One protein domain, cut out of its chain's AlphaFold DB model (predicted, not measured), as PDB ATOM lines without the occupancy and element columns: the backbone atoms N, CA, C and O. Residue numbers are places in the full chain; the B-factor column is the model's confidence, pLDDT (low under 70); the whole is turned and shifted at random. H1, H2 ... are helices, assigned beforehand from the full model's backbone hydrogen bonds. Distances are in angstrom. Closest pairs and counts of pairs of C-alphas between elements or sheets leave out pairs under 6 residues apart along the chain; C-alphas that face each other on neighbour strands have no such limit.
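AT A GLANCE: This is residues 283 to 329 of the 329 residues of an uncharacterized protein of Aspergillus campestris IBT 28561 (UniProt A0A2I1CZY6). The model is a stretched-out chain of three separate helices, with H2 in the middle, H1 toward one end of the long axis and H3 toward the other, and no two helices packed together. After H3, the closing stretch of residues 320 to 329 folds back toward the middle. The printed part has 47 residues with three named helices, H1, H2 and H3 in that order, and no named strand; the class is all helix. It is extended, with a radius of gyration of the C-alphas of 16.7 A, and its outline is a rod spanning 46 by 19 by 12 A.

HOW THE PARTS SIT: H2, residues 296 to 305, touches no helix. Residues 297 to 306, of which 297 to 305 belong to H2, stand free. H1, residues 283 to 291, and H2 meet only through their link, a tight one of 4 residues. Residues 288 to 294, of which 288 to 291 belong to H1, also stand free. H3, residues 314 to 319, is apart from H2, and a short link of 8 residues joins the two. H1 and H3 are apart. In H2 and H3 every O i to N i+4 pair is within hydrogen-bond range; in H1 4 of 5 are.

IN THESE COORDINATES: H2, the longest helix with 10 residues, measures 13.8 A from C-alpha 296 at (1.035, -32.872, -16.223) to C-alpha 305. H1 begins with C-alpha 283 at (1.792, -20.470, -16.767) and measures 11.3 A. H3 measures 8.6 A and ends with C-alpha 319 at (-6.482, -41.054, 15.513).

THE WHOLE: The two C-alphas farthest apart, those of Ser 285 and Ser 321, are 46.0 A apart. The printed part has no cut and ends at Gly 329, the chain's last residue. Neither link is long. The mean pLDDT of the printed part is 71.3; residues 283 to 294, 296 to 297, 307 to 310 and 327 to 329 are under 70.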
ATOM      1  N   LEU A 283       1.236 -19.213 -17.276       58.66
ATOM      2  CA  LEU A 283       1.792 -20.470 -16.767       58.66
ATOM      3  C   LEU A 283       1.947 -21.521 -17.887       58.66
ATOM      4  O   LEU A 283       2.821 -22.375 -17.809       58.66
ATOM      5  N   ARG A 284       1.135 -21.438 -18.957       56.84
ATOM      6  CA  ARG A 284       1.186 -22.332 -20.122       56.84
ATOM      7  C   ARG A 284       2.437 -22.173 -20.978       56.84
ATOM      8  O   ARG A 284       2.740 -23.101 -21.703       56.84
ATOM      9  N   SER A 285       3.158 -21.052 -20.920       58.59
ATOM     10  CA  SER A 285       4.429 -20.911 -21.651       58.59
ATOM     11  C   SER A 285       5.548 -21.674 -20.944       58.59
ATOM     12  O   SER A 285       6.257 -22.454 -21.565       58.59
ATOM     13  N   LEU A 286       5.651 -21.497 -19.623       58.03
ATOM     14  CA  LEU A 286       6.599 -22.206 -18.757       58.03
ATOM     15  C   LEU A 286       6.295 -23.699 -18.678       58.03
ATOM     16  O   LEU A 286       7.192 -24.535 -18.735       58.03
ATOM     17  N   LEU A 287       5.012 -24.032 -18.558       59.81
ATOM     18  CA  LEU A 287       4.587 -25.413 -18.585       59.81
ATOM     19  C   LEU A 287       4.637 -25.973 -20.006       59.81
ATOM     20  O   LEU A 287       4.956 -27.133 -20.130       59.81
ATOM     21  N   GLY A 288       4.405 -25.200 -21.067       61.97
ATOM     22  CA  GLY A 288       4.405 -25.671 -22.461       61.97
ATOM     23  C   GLY A 288       5.738 -26.272 -22.906       61.97
ATOM     24  O   GLY A 288       5.749 -27.354 -23.492       61.97
ATOM     25  N   ASP A 289       6.852 -25.638 -22.532       59.00
ATOM     26  CA  ASP A 289       8.200 -26.152 -22.817       59.00
ATOM     27  C   ASP A 289       8.570 -27.373 -21.950       59.00
ATOM     28  O   ASP A 289       9.363 -28.215 -22.369       59.00
ATOM     29  N   LEU A 290       7.951 -27.532 -20.773       56.09
ATOM     30  CA  LEU A 290       8.081 -28.734 -19.935       56.09
ATOM     31  C   LEU A 290       7.106 -29.860 -20.372       56.09
ATOM     32  O   LEU A 290       7.411 -31.047 -20.251       56.09
ATOM     33  N   ILE A 291       5.947 -29.482 -20.925       52.16
ATOM     34  CA  ILE A 291       4.802 -30.318 -21.336       52.16
ATOM     35  C   ILE A 291       5.028 -30.971 -22.702       52.16
ATOM     36  O   ILE A 291       4.381 -31.975 -22.994       52.16
ATOM     37  N   GLY A 292       6.001 -30.515 -23.498       52.00
ATOM     38  CA  GLY A 292       6.401 -31.200 -24.732       52.00
ATOM     39  C   GLY A 292       6.804 -32.674 -24.541       52.00
ATOM     40  O   GLY A 292       6.846 -33.417 -25.518       52.00
ATOM     41  N   SER A 293       7.061 -33.130 -23.306       51.12
ATOM     42  CA  SER A 293       7.335 -34.547 -23.021       51.12
ATOM     43  C   SER A 293       6.468 -35.192 -21.940       51.12
ATOM     44  O   SER A 293       6.523 -36.410 -21.776       51.12
ATOM     45  N   THR A 294       5.684 -34.445 -21.160       57.12
ATOM     46  CA  THR A 294       4.862 -35.048 -20.100       57.12
ATOM     47  C   THR A 294       3.646 -34.179 -19.810       57.12
ATOM     48  O   THR A 294       3.757 -33.106 -19.219       57.12
ATOM     49  N   ASP A 295       2.474 -34.652 -20.227       72.38
ATOM     50  CA  ASP A 295       1.194 -34.046 -19.879       72.38
ATOM     51  C   ASP A 295       0.998 -34.129 -18.356       72.38
ATOM     52  O   ASP A 295       0.755 -35.194 -17.788       72.38
ATOM     53  N   VAL A 296       1.165 -32.991 -17.680       69.12
ATOM     54  CA  VAL A 296       1.035 -32.872 -16.223       69.12
ATOM     55  C   VAL A 296      -0.382 -33.224 -15.773       69.12
ATOM     56  O   VAL A 296      -0.535 -33.800 -14.697       69.12
ATOM     57  N   PHE A 297      -1.406 -32.952 -16.587       64.56
ATOM     58  CA  PHE A 297      -2.776 -33.357 -16.274       64.56
ATOM     59  C   PHE A 297      -2.934 -34.868 -16.398       64.56
ATOM     60  O   PHE A 297      -3.437 -35.473 -15.456       64.56
ATOM     61  N   ALA A 298      -2.402 -35.494 -17.452       70.62
ATOM     62  CA  ALA A 298      -2.360 -36.955 -17.548       70.62
ATOM     63  C   ALA A 298      -1.525 -37.588 -16.423       70.62
ATOM     64  O   ALA A 298      -1.848 -38.672 -15.951       70.62
ATOM     65  N   MET A 299      -0.467 -36.924 -15.947       73.12
ATOM     66  CA  MET A 299       0.345 -37.414 -14.832       73.12
ATOM     67  C   MET A 299      -0.396 -37.303 -13.494       73.12
ATOM     68  O   MET A 299      -0.328 -38.237 -12.696       73.12
ATOM     69  N   ILE A 300      -1.112 -36.201 -13.251       73.06
ATOM     70  CA  ILE A 300      -1.978 -36.029 -12.075       73.06
ATOM     71  C   ILE A 300      -3.134 -37.028 -12.128       73.06
ATOM     72  O   ILE A 300      -3.412 -37.680 -11.128       73.06
ATOM     73  N   GLU A 301      -3.766 -37.204 -13.285       77.50
ATOM     74  CA  GLU A 301      -4.844 -38.168 -13.498       77.50
ATOM     75  C   GLU A 301      -4.348 -39.606 -13.302       77.50
ATOM     76  O   GLU A 301      -4.941 -40.374 -12.548       77.50
ATOM     77  N   HIS A 302      -3.189 -39.955 -13.860       74.75
ATOM     78  CA  HIS A 302      -2.553 -41.254 -13.654       74.75
ATOM     79  C   HIS A 302      -2.128 -41.471 -12.188       74.75
ATOM     80  O   HIS A 302      -2.271 -42.571 -11.657       74.75
ATOM     81  N   GLN A 303      -1.632 -40.443 -11.490       75.25
ATOM     82  CA  GLN A 303      -1.323 -40.528 -10.055       75.25
ATOM     83  C   GLN A 303      -2.580 -40.630  -9.187       75.25
ATOM     84  O   GLN A 303      -2.543 -41.313  -8.164       75.25
ATOM     85  N   ALA A 304      -3.679 -39.995  -9.596       75.19
ATOM     86  CA  ALA A 304      -4.974 -40.099  -8.937       75.19
ATOM     87  C   ALA A 304      -5.597 -41.491  -9.129       75.19
ATOM     88  O   ALA A 304      -6.188 -42.016  -8.191       75.19
ATOM     89  N   GLN A 305      -5.407 -42.112 -10.300       74.50
ATOM     90  CA  GLN A 305      -5.893 -43.462 -10.615       74.50
ATOM     91  C   GLN A 305      -5.094 -44.578  -9.921       74.50
ATOM     92  O   GLN A 305      -5.609 -45.679  -9.716       74.50
ATOM     93  N   ARG A 306      -3.840 -44.331  -9.523       74.38
ATOM     94  CA  ARG A 306      -3.059 -45.306  -8.751       74.38
ATOM     95  C   ARG A 306      -3.454 -45.250  -7.278       74.38
ATOM     96  O   ARG A 306      -2.846 -44.531  -6.500       74.38
ATOM     97  N   MET A 307      -4.388 -46.105  -6.870       60.78
ATOM     98  CA  MET A 307      -4.823 -46.287  -5.470       60.78
ATOM     99  C   MET A 307      -3.676 -46.491  -4.457       60.78
ATOM    100  O   MET A 307      -3.830 -46.251  -3.261       60.78
ATOM    101  N   GLU A 308      -2.493 -46.897  -4.926       67.94
ATOM    102  CA  GLU A 308      -1.279 -47.068  -4.123       67.94
ATOM    103  C   GLU A 308      -0.759 -45.767  -3.483       67.94
ATOM    104  O   GLU A 308      -0.086 -45.844  -2.451       67.94
ATOM    105  N   THR A 309      -1.060 -44.593  -4.057       61.72
ATOM    106  CA  THR A 309      -0.627 -43.277  -3.542       61.72
ATOM    107  C   THR A 309      -1.538 -42.739  -2.437       61.72
ATOM    108  O   THR A 309      -1.092 -41.931  -1.625       61.72
ATOM    109  N   TRP A 310      -2.770 -43.241  -2.329       69.31
ATOM    110  CA  TRP A 310      -3.770 -42.801  -1.349       69.31
ATOM    111  C   TRP A 310      -3.793 -43.662  -0.083       69.31
ATOM    112  O   TRP A 310      -4.835 -43.854   0.547       69.31
ATOM    113  N   LYS A 311      -2.640 -44.202   0.327       76.06
ATOM    114  CA  LYS A 311      -2.547 -44.906   1.608       76.06
ATOM    115  C   LYS A 311      -2.672 -43.897   2.740       76.06
ATOM    116  O   LYS A 311      -1.760 -43.117   3.002       76.06
ATOM    117  N   VAL A 312      -3.812 -43.939   3.420       77.12
ATOM    118  CA  VAL A 312      -4.041 -43.197   4.657       77.12
ATOM    119  C   VAL A 312      -2.961 -43.602   5.662       77.12
ATOM    120  O   VAL A 312      -2.799 -44.785   5.959       77.12
ATOM    121  N   ASP A 313      -2.203 -42.621   6.157       82.50
ATOM    122  CA  ASP A 313      -1.146 -42.854   7.142       82.50
ATOM    123  C   ASP A 313      -1.725 -43.595   8.361       82.50
ATOM    124  O   ASP A 313      -2.810 -43.274   8.858       82.50
ATOM    125  N   ARG A 314      -0.988 -44.580   8.874       84.00
ATOM    126  CA  ARG A 314      -1.382 -45.385  10.035       84.00
ATOM    127  C   ARG A 314      -1.735 -44.504  11.235       84.00
ATOM    128  O   ARG A 314      -2.683 -44.796  11.956       84.00
ATOM    129  N   ARG A 315      -1.027 -43.384  11.412       86.12
ATOM    130  CA  ARG A 315      -1.309 -42.418  12.489       86.12
ATOM    131  C   ARG A 315      -2.678 -41.757  12.354       86.12
ATOM    132  O   ARG A 315      -3.306 -41.435  13.359       86.12
ATOM    133  N   PHE A 316      -3.139 -41.540  11.125       86.38
ATOM    134  CA  PHE A 316      -4.471 -41.005  10.872       86.38
ATOM    135  C   PHE A 316      -5.541 -42.045  11.219       86.38
ATOM    136  O   PHE A 316      -6.508 -41.710  11.896       86.38
ATOM    137  N   GLN A 317      -5.331 -43.313  10.851       86.88
ATOM    138  CA  GLN A 317      -6.238 -44.409  11.220       86.88
ATOM    139  C   GLN A 317      -6.311 -44.619  12.742       86.88
ATOM    140  O   GLN A 317      -7.396 -44.797  13.286       86.88
ATOM    141  N   GLU A 318      -5.177 -44.527  13.444       87.06
ATOM    142  CA  GLU A 318      -5.124 -44.612  14.912       87.06
ATOM    143  C   GLU A 318      -5.861 -43.444  15.588       87.06
ATOM    144  O   GLU A 318      -6.487 -43.622  16.632       87.06
ATOM    145  N   LYS A 319      -5.815 -42.250  14.987       94.00
ATOM    146  CA  LYS A 319      -6.482 -41.054  15.513       94.00
ATOM    147  C   LYS A 319      -7.983 -41.018  15.211       94.00
ATOM    148  O   LYS A 319      -8.739 -40.456  16.001       94.00
ATOM    149  N   TYR A 320      -8.412 -41.596  14.092       89.75
ATOM    150  CA  TYR A 320      -9.796 -41.554  13.623       89.75
ATOM    151  C   TYR A 320     -10.317 -42.963  13.324       89.75
ATOM    152  O   TYR A 320     -10.543 -43.341  12.174       89.75
ATOM    153  N   SER A 321     -10.541 -43.734  14.388       90.75
ATOM    154  CA  SER A 321     -10.974 -45.139  14.319       90.75
ATOM    155  C   SER A 321     -12.300 -45.354  13.584       90.75
ATOM    156  O   SER A 321     -12.518 -46.422  13.025       90.75
ATOM    157  N   GLN A 322     -13.161 -44.336  13.509       90.38
ATOM    158  CA  GLN A 322     -14.403 -44.365  12.726       90.38
ATOM    159  C   GLN A 322     -14.192 -44.572  11.214       90.38
ATOM    160  O   GLN A 322     -15.131 -44.945  10.521       90.38
ATOM    161  N   PHE A 323     -12.976 -44.351  10.703       84.88
ATOM    162  CA  PHE A 323     -12.617 -44.605   9.304       84.88
ATOM    163  C   PHE A 323     -11.784 -45.883   9.121       84.88
ATOM    164  O   PHE A 323     -11.285 -46.127   8.025       84.88
ATOM    165  N   ALA A 324     -11.620 -46.706  10.164       82.94
ATOM    166  CA  ALA A 324     -10.822 -47.933  10.094       82.94
ATOM    167  C   ALA A 324     -11.378 -48.955   9.082       82.94
ATOM    168  O   ALA A 324     -10.605 -49.688   8.468       82.94
ATOM    169  N   ASP A 325     -12.697 -48.948   8.858       82.06
ATOM    170  CA  ASP A 325     -13.376 -49.850   7.918       82.06
ATOM    171  C   ASP A 325     -13.590 -49.242   6.522       82.06
ATOM    172  O   ASP A 325     -14.079 -49.916   5.611       82.06
ATOM    173  N   CYS A 326     -13.194 -47.982   6.308       75.75
ATOM    174  CA  CYS A 326     -13.251 -47.349   4.995       75.75
ATOM    175  C   CYS A 326     -12.122 -47.890   4.112       75.75
ATOM    176  O   CYS A 326     -11.054 -47.293   3.978       75.75
ATOM    177  N   ARG A 327     -12.367 -49.042   3.483       64.75
ATOM    178  CA  ARG A 327     -11.550 -49.520   2.368       64.75
ATOM    179  C   ARG A 327     -11.808 -48.613   1.168       64.75
ATOM    180  O   ARG A 327     -12.787 -48.800   0.452       64.75
ATOM    181  N   LEU A 328     -10.948 -47.617   0.980       61.28
ATOM    182  CA  LEU A 328     -10.807 -46.932  -0.302       61.28
ATOM    183  C   LEU A 328     -10.272 -47.985  -1.284       61.28
ATOM    184  O   LEU A 328      -9.097 -48.345  -1.219       61.28
ATOM    185  N   GLY A 329     -11.190 -48.588  -2.043       51.44
ATOM    186  CA  GLY A 329     -10.920 -49.612  -3.055       51.44
ATOM    187  C   GLY A 329     -10.372 -49.011  -4.332       51.44
ATOM    188  O   GLY A 329     -10.839 -47.908  -4.681       51.44
TER     189      GLY A 329